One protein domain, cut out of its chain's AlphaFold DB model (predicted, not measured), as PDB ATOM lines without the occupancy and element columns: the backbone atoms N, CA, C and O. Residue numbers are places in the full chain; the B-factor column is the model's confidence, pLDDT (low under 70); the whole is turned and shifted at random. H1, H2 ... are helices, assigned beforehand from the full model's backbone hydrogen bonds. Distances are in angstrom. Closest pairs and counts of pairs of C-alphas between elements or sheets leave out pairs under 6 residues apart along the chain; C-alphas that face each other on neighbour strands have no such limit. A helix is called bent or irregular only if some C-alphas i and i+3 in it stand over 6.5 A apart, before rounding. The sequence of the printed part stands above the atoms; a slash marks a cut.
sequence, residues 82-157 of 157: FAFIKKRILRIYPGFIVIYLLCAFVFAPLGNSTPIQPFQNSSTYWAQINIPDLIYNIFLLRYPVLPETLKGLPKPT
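Overview. This is residues 82 to 157 of the 157 residues of the protein "Acyltransferase family protein" of Spirosoma endbachense (UniProt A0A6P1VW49). One long helix, H1, nearly straight, makes the long axis of the model; its first residues, 82 to 92, stick out free, while the short helices H2 and H3 fold back beside its later part in a loose arrangement. A tail with no named element, residues 140 to 157, follows H3. The printed part has 76 residues with three named helices, in the order H1, H2, H3, no named strand, and the class all helix. It is loose, with a radius of gyration of the C-alphas of 15.4 A, and elongated, spanning 50 by 27 by 21 A.

Arrangement. H1, residues 82 to 111, was assigned as one helix by its hydrogen bonds but is bent: C-alphas 91 and 94 are 6.5 A apart. Its arms H1a, residues 82 to 91, and H1b, residues 94 to 111, stand at a shallow tilt of 25 degrees. H1b is irregular, with C-alphas 104 and 107 6.50 A apart, and has a kink of 28 degrees near residue 104. With residues 109 to 110 alone, H1b only just touches H2, residues 122 to 128, with 3 pairs of C-alphas within 8 A; the closest C-alphas are those of Pro 109 and Ser 122, 5.6 A apart. They run opposite ways at a steep tilt of 63 degrees. H3, residues 131 to 139, is close to H1b but not clearly touching; the closest C-alphas, of Ile 97 and Ile 138, are 7.1 A apart. Their shallow tilt of 34 degrees, opposite ways, is only just short of steep. H2 and H3 are apart. Every O i to N i+4 pair is within hydrogen-bond range in H1a, H2 and H3, against 11 of 14 in H1b.

Along the chain. H1a, 14.3 A long, begins at C-alpha 82 (22.613, -19.230, -34.420). H1b, 24.2 A, ends at C-alpha 111 (-13.693, -29.175, -18.456). H2 measures 10.4 A and H3 12.8 A, ending at C-alpha 139 (5.423, -28.104, -34.306).

Size, cuts and confidence. The C-alphas farthest apart, of Phe 82 and Ile 116, are 51.4 A apart. The printed part has no cut; the link H1 to H2 is short and H2 to H3 tight. Mean pLDDT of the printed part is 79.5, with residues 113 to 115, 117 to 120 and 150 to 157 under 70.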
ATOM      1  N   PHE A  82      23.093 -17.876 -34.711       84.25
ATOM      2  CA  PHE A  82      22.613 -19.230 -34.420       84.25
ATOM      3  C   PHE A  82      22.574 -19.520 -32.920       84.25
ATOM      4  O   PHE A  82      21.591 -20.070 -32.415       84.25
ATOM      5  N   ALA A  83      23.613 -19.123 -32.182       82.00
ATOM      6  CA  ALA A  83      23.662 -19.314 -30.734       82.00
ATOM      7  C   ALA A  83      22.563 -18.510 -30.020       82.00
ATOM      8  O   ALA A  83      21.956 -18.986 -29.058       82.00
ATOM      9  N   PHE A  84      22.277 -17.307 -30.511       80.56
ATOM     10  CA  PHE A  84      21.251 -16.423 -29.980       80.56
ATOM     11  C   PHE A  84      19.829 -16.962 -30.190       80.56
ATOM     12  O   PHE A  84      19.045 -17.016 -29.238       80.56
ATOM     13  N   ILE A  85      19.505 -17.433 -31.399       85.00
ATOM     14  CA  ILE A  85      18.196 -18.038 -31.691       85.00
ATOM     15  C   ILE A  85      18.013 -19.340 -30.910       85.00
ATOM     16  O   ILE A  85      16.979 -19.526 -30.264       85.00
ATOM     17  N   LYS A  86      19.032 -20.210 -30.883       87.62
ATOM     18  CA  LYS A  86      18.974 -21.489 -30.159       87.62
ATOM     19  C   LYS A  86      18.634 -21.297 -28.680       87.62
ATOM     20  O   LYS A  86      17.768 -21.996 -28.159       87.62
ATOM     21  N   LYS A  87      19.255 -20.317 -28.011       83.06
ATOM     22  CA  LYS A  87      18.970 -19.994 -26.600       83.06
ATOM     23  C   LYS A  87      17.515 -19.577 -26.365       83.06
ATOM     24  O   LYS A  87      16.957 -19.877 -25.316       83.06
ATOM     25  N   ARG A  88      16.890 -18.896 -27.328       85.94
ATOM     26  CA  ARG A  88      15.497 -18.433 -27.221       85.94
ATOM     27  C   ARG A  88      14.497 -19.545 -27.486       85.94
ATOM     28  O   ARG A  88      13.544 -19.681 -26.726       85.94
ATOM     29  N   ILE A  89      14.753 -20.374 -28.497       88.06
ATOM     30  CA  ILE A  89      13.926 -21.554 -28.782       88.06
ATOM     31  C   ILE A  89      13.928 -22.487 -27.570       88.06
ATOM     32  O   ILE A  89      12.864 -22.846 -27.076       88.06
ATOM     33  N   LEU A  90      15.107 -22.784 -27.013       88.44
ATOM     34  CA  LEU A  90      15.236 -23.620 -25.817       88.44
ATOM     35  C   LEU A  90      14.596 -23.012 -24.562       88.44
ATOM     36  O   LEU A  90      14.400 -23.728 -23.590       88.44
ATOM     37  N   ARG A  91      14.262 -21.718 -24.558       84.19
ATOM     38  CA  ARG A  91      13.556 -21.074 -23.446       84.19
ATOM     39  C   ARG A  91      12.036 -21.114 -23.613       84.19
ATOM     40  O   ARG A  91      11.334 -21.308 -22.629       84.19
ATOM     41  N   ILE A  92      11.527 -20.908 -24.828       87.81
ATOM     42  CA  ILE A  92      10.083 -20.783 -25.095       87.81
ATOM     43  C   ILE A  92       9.449 -22.156 -25.350       87.81
ATOM     44  O   ILE A  92       8.407 -22.476 -24.783       87.81
ATOM     45  N   TYR A  93      10.099 -22.983 -26.169       89.00
ATOM     46  CA  TYR A  93       9.557 -24.258 -26.631       89.00
ATOM     47  C   TYR A  93       9.275 -25.277 -25.511       89.00
ATOM     48  O   TYR A  93       8.186 -25.851 -25.522       89.00
ATOM     49  N   PRO A  94      10.153 -25.496 -24.507       88.94
ATOM     50  CA  PRO A  94       9.836 -26.453 -23.446       88.94
ATOM     51  C   PRO A  94       8.660 -25.988 -22.583       88.94
ATOM     52  O   PRO A  94       7.806 -26.800 -22.240       88.94
ATOM     53  N   GLY A  95       8.572 -24.686 -22.283       89.19
ATOM     54  CA  GLY A  95       7.435 -24.127 -21.549       89.19
ATOM     55  C   GLY A  95       6.125 -24.288 -22.320       89.19
ATOM     56  O   GLY A  95       5.120 -24.699 -21.742       89.19
ATOM     57  N   PHE A  96       6.159 -24.043 -23.634       89.38
ATOM     58  CA  PHE A  96       5.023 -24.256 -24.526       89.38
ATOM     59  C   PHE A  96       4.570 -25.721 -24.554       89.38
ATOM     60  O   PHE A  96       3.388 -25.979 -24.363       89.38
ATOM     61  N   ILE A  97       5.483 -26.686 -24.715       90.19
ATOM     62  CA  ILE A  97       5.122 -28.114 -24.721       90.19
ATOM     63  C   ILE A  97       4.448 -28.511 -23.406       90.19
ATOM     64  O   ILE A  97       3.414 -29.172 -23.425       90.19
ATOM     65  N   VAL A  98       5.010 -28.100 -22.266       92.38
ATOM     66  CA  VAL A  98       4.462 -28.457 -20.952       92.38
ATOM     67  C   VAL A  98       3.039 -27.927 -20.793       92.38
ATOM     68  O   VAL A  98       2.143 -28.705 -20.470       92.38
ATOM     69  N   ILE A  99       2.797 -26.638 -21.062       90.88
ATOM     70  CA  ILE A  99       1.444 -26.080 -20.928       90.88
ATOM     71  C   ILE A  99       0.481 -26.661 -21.966       90.88
ATOM     72  O   ILE A  99      -0.674 -26.917 -21.647       90.88
ATOM     73  N   TYR A 100       0.955 -26.938 -23.181       90.31
ATOM     74  CA  TYR A 100       0.158 -27.552 -24.238       90.31
ATOM     75  C   TYR A 100      -0.335 -28.944 -23.832       90.31
ATOM     76  O   TYR A 100      -1.525 -29.243 -23.949       90.31
ATOM     77  N   LEU A 101       0.562 -29.779 -23.299       90.06
ATOM     78  CA  LEU A 101       0.212 -31.101 -22.788       90.06
ATOM     79  C   LEU A 101      -0.720 -31.000 -21.576       90.06
ATOM     80  O   LEU A 101      -1.707 -31.723 -21.513       90.06
ATOM     81  N   LEU A 102      -0.472 -30.077 -20.645       90.38
ATOM     82  CA  LEU A 102      -1.380 -29.860 -19.514       90.38
ATOM     83  C   LEU A 102      -2.785 -29.453 -19.982       90.38
ATOM     84  O   LEU A 102      -3.775 -29.992 -19.493       90.38
ATOM     85  N   CYS A 103      -2.898 -28.562 -20.968       87.69
ATOM     86  CA  CYS A 103      -4.186 -28.181 -21.545       87.69
ATOM     87  C   CYS A 103      -4.905 -29.366 -22.197       87.69
ATOM     88  O   CYS A 103      -6.079 -29.592 -21.910       87.69
ATOM     89  N   ALA A 104      -4.203 -30.143 -23.024       86.88
ATOM     90  CA  ALA A 104      -4.796 -31.255 -23.765       86.88
ATOM     91  C   ALA A 104      -5.128 -32.476 -22.887       86.88
ATOM     92  O   ALA A 104      -6.140 -33.135 -23.111       86.88
ATOM     93  N   PHE A 105      -4.300 -32.796 -21.891       85.56
ATOM     94  CA  PHE A 105      -4.427 -34.038 -21.116       85.56
ATOM     95  C   PHE A 105      -4.991 -33.843 -19.707       85.56
ATOM     96  O   PHE A 105      -5.454 -34.815 -19.117       85.56
ATOM     97  N   VAL A 106      -4.971 -32.624 -19.158       86.69
ATOM     98  CA  VAL A 106      -5.453 -32.347 -17.794       86.69
ATOM     99  C   VAL A 106      -6.661 -31.418 -17.823       86.69
ATOM    100  O   VAL A 106      -7.744 -31.814 -17.403       86.69
ATOM    101  N   PHE A 107      -6.514 -30.203 -18.353       84.62
ATOM    102  CA  PHE A 107      -7.577 -29.196 -18.262       84.62
ATOM    103  C   PHE A 107      -8.787 -29.511 -19.145       84.62
ATOM    104  O   PHE A 107      -9.921 -29.347 -18.700       84.62
ATOM    105  N   ALA A 108      -8.584 -29.991 -20.373       83.50
ATOM    106  CA  ALA A 108      -9.693 -30.305 -21.269       83.50
ATOM    107  C   ALA A 108     -10.578 -31.470 -20.773       83.50
ATOM    108  O   ALA A 108     -11.792 -31.269 -20.705       83.50
ATOM    109  N   PRO A 109     -10.039 -32.624 -20.325       80.56
ATOM    110  CA  PRO A 109     -10.853 -33.677 -19.710       80.56
ATOM    111  C   PRO A 109     -11.640 -33.214 -18.478       80.56
ATOM    112  O   PRO A 109     -12.788 -33.618 -18.313       80.56
ATOM    113  N   LEU A 110     -11.038 -32.360 -17.641       77.81
ATOM    114  CA  LEU A 110     -11.693 -31.784 -16.459       77.81
ATOM    115  C   LEU A 110     -12.784 -30.767 -16.816       77.81
ATOM    116  O   LEU A 110     -13.705 -30.560 -16.036       77.81
ATOM    117  N   GLY A 111     -12.681 -30.114 -17.975       74.00
ATOM    118  CA  GLY A 111     -13.693 -29.175 -18.456       74.00
ATOM    119  C   GLY A 111     -14.963 -29.861 -18.963       74.00
ATOM    120  O   GLY A 111     -16.034 -29.280 -18.852       74.00
ATOM    121  N   ASN A 112     -14.860 -31.096 -19.475       70.62
ATOM    122  CA  ASN A 112     -15.983 -31.848 -20.062       70.62
ATOM    123  C   ASN A 112     -16.933 -32.466 -19.015       70.62
ATOM    124  O   ASN A 112     -17.791 -33.298 -19.325       70.62
ATOM    125  N   SER A 113     -16.747 -32.123 -17.749       68.00
ATOM    126  CA  SER A 113     -17.407 -32.751 -16.620       68.00
ATOM    127  C   SER A 113     -17.942 -31.716 -15.640       68.00
ATOM    128  O   SER A 113     -17.529 -30.559 -15.606       68.00
ATOM    129  N   THR A 114     -18.940 -32.122 -14.855       67.25
ATOM    130  CA  THR A 114     -19.498 -31.245 -13.823       67.25
ATOM    131  C   THR A 114     -18.581 -31.241 -12.597       67.25
ATOM    132  O   THR A 114     -17.933 -32.258 -12.331       67.25
ATOM    133  N   PRO A 115     -18.578 -30.169 -11.780       67.69
ATOM    134  CA  PRO A 115     -17.806 -30.127 -10.531       67.69
ATOM    135  C   PRO A 115     -18.112 -31.290  -9.571       67.69
ATOM    136  O   PRO A 115     -17.292 -31.630  -8.726       67.69
ATOM    137  N   ILE A 116     -19.297 -31.895  -9.705       70.06
ATOM    138  CA  ILE A 116     -19.801 -32.984  -8.861       70.06
ATOM    139  C   ILE A 116     -19.352 -34.357  -9.396       70.06
ATOM    140  O   ILE A 116     -19.146 -35.278  -8.612       70.06
ATOM    141  N   GLN A 117     -19.173 -34.508 -10.716       68.94
ATOM    142  CA  GLN A 117     -18.750 -35.763 -11.351       68.94
ATOM    143  C   GLN A 117     -17.664 -35.520 -12.416       68.94
ATOM    144  O   GLN A 117     -17.951 -35.568 -13.616       68.94
ATOM    145  N   PRO A 118     -16.400 -35.308 -11.999       65.12
ATOM    146  CA  PRO A 118     -15.308 -34.836 -12.857       65.12
ATOM    147  C   PRO A 118     -14.857 -35.818 -13.954       65.12
ATOM    148  O   PRO A 118     -14.110 -35.430 -14.849       65.12
ATOM    149  N   PHE A 119     -15.309 -37.076 -13.934       68.81
ATOM    150  CA  PHE A 119     -14.869 -38.102 -14.893       68.81
ATOM    151  C   PHE A 119     -15.991 -38.705 -15.744       68.81
ATOM    152  O   PHE A 119     -15.703 -39.534 -16.607       68.81
ATOM    153  N   GLN A 120     -17.247 -38.281 -15.556       69.06
ATOM    154  CA  GLN A 120     -18.412 -38.943 -16.159       69.06
ATOM    155  C   GLN A 120     -18.385 -38.948 -17.702       69.06
ATOM    156  O   GLN A 120     -18.709 -39.964 -18.308       69.06
ATOM    157  N   ASN A 121     -17.914 -37.864 -18.334       73.00
ATOM    158  CA  ASN A 121     -17.805 -37.740 -19.798       73.00
ATOM    159  C   ASN A 121     -16.348 -37.780 -20.298       73.00
ATOM    160  O   ASN A 121     -16.030 -37.329 -21.400       73.00
ATOM    161  N   SER A 122     -15.416 -38.277 -19.482       72.25
ATOM    162  CA  SER A 122     -14.006 -38.352 -19.884       72.25
ATOM    163  C   SER A 122     -13.805 -39.325 -21.054       72.25
ATOM    164  O   SER A 122     -13.021 -39.054 -21.958       72.25
ATOM    165  N   SER A 123     -14.576 -40.414 -21.106       75.00
ATOM    166  CA  SER A 123     -14.499 -41.432 -22.162       75.00
ATOM    167  C   SER A 123     -14.842 -40.892 -23.555       75.00
ATOM    168  O   SER A 123     -14.159 -41.223 -24.523       75.00
ATOM    169  N   THR A 124     -15.845 -40.017 -23.671       77.38
ATOM    170  CA  THR A 124     -16.233 -39.407 -24.954       77.38
ATOM    171  C   THR A 124     -15.182 -38.429 -25.465       77.38
ATOM    172  O   THR A 124     -14.999 -38.307 -26.671       77.38
ATOM    173  N   TYR A 125     -14.466 -37.761 -24.556       82.19
ATOM    174  CA  TYR A 125     -13.373 -36.857 -24.906       82.19
ATOM    175  C   TYR A 125     -12.203 -37.614 -25.549       82.19
ATOM    176  O   TYR A 125     -11.754 -37.254 -26.637       82.19
ATOM    177  N   TRP A 126     -11.756 -38.709 -24.924       81.62
ATOM    178  CA  TRP A 126     -10.656 -39.525 -25.453       81.62
ATOM    179  C   TRP A 126     -10.989 -40.187 -26.795       81.62
ATOM    180  O   TRP A 126     -10.088 -40.437 -27.585       81.62
ATOM    181  N   ALA A 127     -12.270 -40.437 -27.080       82.31
ATOM    182  CA  ALA A 127     -12.705 -40.981 -28.365       82.31
ATOM    183  C   ALA A 127     -12.681 -39.951 -29.514       82.31
ATOM    184  O   ALA A 127     -12.639 -40.340 -30.676       82.31
ATOM    185  N   GLN A 128     -12.718 -38.651 -29.205       83.06
ATOM    186  CA  GLN A 128     -12.807 -37.561 -30.190       83.06
ATOM    187  C   GLN A 128     -11.476 -36.824 -30.408       83.06
ATOM    188  O   GLN A 128     -11.413 -35.890 -31.208       83.06
ATOM    189  N   ILE A 129     -10.417 -37.196 -29.685       84.44
ATOM    190  CA  ILE A 129      -9.134 -36.493 -29.735       84.44
ATOM    191  C   ILE A 129      -8.321 -36.882 -30.981       84.44
ATOM    192  O   ILE A 129      -7.978 -38.044 -31.194       84.44
ATOM    193  N   ASN A 130      -7.935 -35.885 -31.780       87.25
ATOM    194  CA  ASN A 130      -7.062 -36.077 -32.938       87.25
ATOM    195  C   ASN A 130      -5.592 -35.878 -32.548       87.25
ATOM    196  O   ASN A 130      -5.059 -34.768 -32.563       87.25
ATOM    197  N   ILE A 131      -4.903 -36.976 -32.229       85.94
ATOM    198  CA  ILE A 131      -3.471 -36.959 -31.883       85.94
ATOM    199  C   ILE A 131      -2.581 -36.405 -33.020       85.94
ATOM    200  O   ILE A 131      -1.676 -35.623 -32.717       85.94
ATOM    201  N   PRO A 132      -2.811 -36.726 -34.313       86.50
ATOM    202  CA  PRO A 132      -1.985 -36.190 -35.399       86.50
ATOM    203  C   PRO A 132      -2.054 -34.662 -35.502       86.50
ATOM    204  O   PRO A 132      -1.020 -34.006 -35.628       86.50
ATOM    205  N   ASP A 133      -3.254 -34.093 -35.360       86.12
ATOM    206  CA  ASP A 133      -3.458 -32.642 -35.363       86.12
ATOM    207  C   ASP A 133      -2.777 -31.992 -34.158       86.12
ATOM    208  O   ASP A 133      -2.161 -30.932 -34.289       86.12
ATOM    209  N   LEU A 134      -2.832 -32.624 -32.981       85.88
ATOM    210  CA  LEU A 134      -2.137 -32.115 -31.801       85.88
ATOM    211  C   LEU A 134      -0.625 -32.046 -32.024       85.88
ATOM    212  O   LEU A 134      -0.018 -31.036 -31.678       85.88
ATOM    213  N   ILE A 135      -0.026 -33.079 -32.617       86.56
ATOM    214  CA  ILE A 135       1.411 -33.103 -32.914       86.56
ATOM    215  C   ILE A 135       1.759 -32.026 -33.945       86.56
ATOM    216  O   ILE A 135       2.705 -31.266 -33.742       86.56
ATOM    217  N   TYR A 136       0.975 -31.910 -35.021       88.00
ATOM    218  CA  TYR A 136       1.181 -30.885 -36.045       88.00
ATOM    219  C   TYR A 136       1.130 -29.467 -35.456       88.00
ATOM    220  O   TYR A 136       2.007 -28.644 -35.723       88.00
ATOM    221  N   ASN A 137       0.153 -29.194 -34.589       87.56
ATOM    222  CA  ASN A 137       0.000 -27.893 -33.942       87.56
ATOM    223  C   ASN A 137       1.125 -27.585 -32.942       87.56
ATOM    224  O   ASN A 137       1.525 -26.425 -32.844       87.56
ATOM    225  N   ILE A 138       1.702 -28.594 -32.272       88.19
ATOM    226  CA  ILE A 138       2.897 -28.407 -31.431       88.19
ATOM    227  C   ILE A 138       4.064 -27.882 -32.273       88.19
ATOM    228  O   ILE A 138       4.685 -26.883 -31.910       88.19
ATOM    229  N   PHE A 139       4.339 -28.525 -33.413       85.06
ATOM    230  CA  PHE A 139       5.423 -28.104 -34.306       85.06
ATOM    231  C   PHE A 139       5.182 -26.718 -34.901       85.06
ATOM    232  O   PHE A 139       6.132 -25.955 -35.083       85.06
ATOM    233  N   LEU A 140       3.922 -26.373 -35.176       87.38
ATOM    234  CA  LEU A 140       3.553 -25.086 -35.759       87.38
ATOM    235  C   LEU A 140       3.322 -23.974 -34.721       87.38
ATOM    236  O   LEU A 140       2.885 -22.888 -35.101       87.38
ATOM    237  N   LEU A 141       3.594 -24.230 -33.431       84.19
ATOM    238  CA  LEU A 141       3.332 -23.297 -32.323       84.19
ATOM    239  C   LEU A 141       1.884 -22.767 -32.318       84.19
ATOM    240  O   LEU A 141       1.610 -21.629 -31.935       84.19
ATOM    241  N   ARG A 142       0.941 -23.602 -32.762       85.62
ATOM    242  CA  ARG A 142      -0.492 -23.305 -32.758       85.62
ATOM    243  C   ARG A 142      -1.137 -23.802 -31.473       85.62
ATOM    244  O   ARG A 142      -0.631 -24.699 -30.806       85.62
ATOM    245  N   TYR A 143      -2.266 -23.195 -31.125       81.94
ATOM    246  CA  TYR A 143      -3.068 -23.638 -29.989       81.94
ATOM    247  C   TYR A 143      -3.623 -25.055 -30.237       81.94
ATOM    248  O   TYR A 143      -3.831 -25.435 -31.393       81.94
ATOM    249  N   PRO A 144      -3.857 -25.845 -29.175       82.56
ATOM    250  CA  PRO A 144      -4.410 -27.183 -29.319       82.56
ATOM    251  C   PRO A 144      -5.858 -27.095 -29.809       82.56
ATOM    252  O   PRO A 144      -6.696 -26.447 -29.179       82.56
ATOM    253  N   VAL A 145      -6.161 -27.756 -30.925       80.81
ATOM    254  CA  VAL A 145      -7.543 -27.954 -31.379       80.81
ATOM    255  C   VAL A 145      -8.113 -29.121 -30.583       80.81
ATOM    256  O   VAL A 145      -7.656 -30.254 -30.721       80.81
ATOM    257  N   LEU A 146      -9.061 -28.826 -29.698       82.31
ATOM    258  CA  LEU A 146      -9.613 -29.780 -28.740       82.31
ATOM    259  C   LEU A 146     -11.124 -29.916 -28.956       82.31
ATOM    260  O   LEU A 146     -11.764 -28.937 -29.351       82.31
ATOM    261  N   PRO A 147     -11.706 -31.094 -28.671       79.94
ATOM    262  CA  PRO A 147     -13.154 -31.243 -28.587       79.94
ATOM    263  C   PRO A 147     -13.760 -30.211 -27.627       79.94
ATOM    264  O   PRO A 147     -13.148 -29.852 -26.621       79.94
ATOM    265  N   GLU A 148     -14.965 -29.731 -27.928       73.88
ATOM    266  CA  GLU A 148     -15.630 -28.725 -27.099       73.88
ATOM    267  C   GLU A 148     -15.955 -29.282 -25.709       73.88
ATOM    268  O   GLU A 148     -16.842 -30.121 -25.559       73.88
ATOM    269  N   THR A 149     -15.253 -28.786 -24.690       71.38
ATOM    270  CA  THR A 149     -15.376 -29.273 -23.309       71.38
ATOM    271  C   THR A 149     -16.178 -28.332 -22.411       71.38
ATOM    272  O   THR A 149     -16.852 -28.791 -21.506       71.38
ATOM    273  N   LEU A 150     -16.213 -27.026 -22.694       67.38
ATOM    274  CA  LEU A 150     -16.864 -26.014 -21.841       67.38
ATOM    275  C   LEU A 150     -18.322 -25.691 -22.235       67.38
ATOM    276  O   LEU A 150     -18.801 -24.579 -21.997       67.38
ATOM    277  N   LYS A 151     -19.049 -26.626 -22.863       62.31
ATOM    278  CA  LYS A 151     -20.441 -26.403 -23.298       62.31
ATOM    279  C   LYS A 151     -21.349 -26.106 -22.093       62.31
ATOM    280  O   LYS A 151     -21.689 -27.008 -21.338       62.31
ATOM    281  N   GLY A 152     -21.762 -24.844 -21.938       58.38
ATOM    282  CA  GLY A 152     -22.717 -24.397 -20.910       58.38
ATOM    283  C   GLY A 152     -22.122 -23.622 -19.727       58.38
ATOM    284  O   GLY A 152     -22.882 -23.143 -18.889       58.38
ATOM    285  N   LEU A 153     -20.798 -23.445 -19.663       62.31
ATOM    286  CA  LEU A 153     -20.163 -22.530 -18.707       62.31
ATOM    287  C   LEU A 153     -20.177 -21.091 -19.254       62.31
ATOM    288  O   LEU A 153     -20.129 -20.912 -20.475       62.31
ATOM    289  N   PRO A 154     -20.245 -20.054 -18.392       57.72
ATOM    290  CA  PRO A 154     -20.142 -18.671 -18.840       57.72
ATOM    291  C   PRO A 154     -18.801 -18.481 -19.550       57.72
ATOM    292  O   PRO A 154     -17.738 -18.498 -18.931       57.72
ATOM    293  N   LYS A 155     -18.853 -18.336 -20.875       54.78
ATOM    294  CA  LYS A 155     -17.686 -17.953 -21.662       54.78
ATOM    295  C   LYS A 155     -17.380 -16.480 -21.366       54.78
ATOM    296  O   LYS A 155     -18.306 -15.670 -21.431       54.78
ATOM    297  N   PRO A 156     -16.131 -16.100 -21.061       46.78
ATOM    298  CA  PRO A 156     -15.745 -14.705 -21.198       46.78
ATOM    299  C   PRO A 156     -15.891 -14.342 -22.685       46.78
ATOM    300  O   PRO A 156     -15.256 -14.961 -23.541       46.78
ATOM    301  N   THR A 157     -16.829 -13.442 -22.989       41.16
ATOM    302  CA  THR A 157     -17.021 -12.846 -24.322       41.16
ATOM    303  C   THR A 157     -15.982 -11.786 -24.610       41.16
ATOM    304  O   THR A 157     -15.683 -11.018 -23.667       41.16
TER     305      THR A 157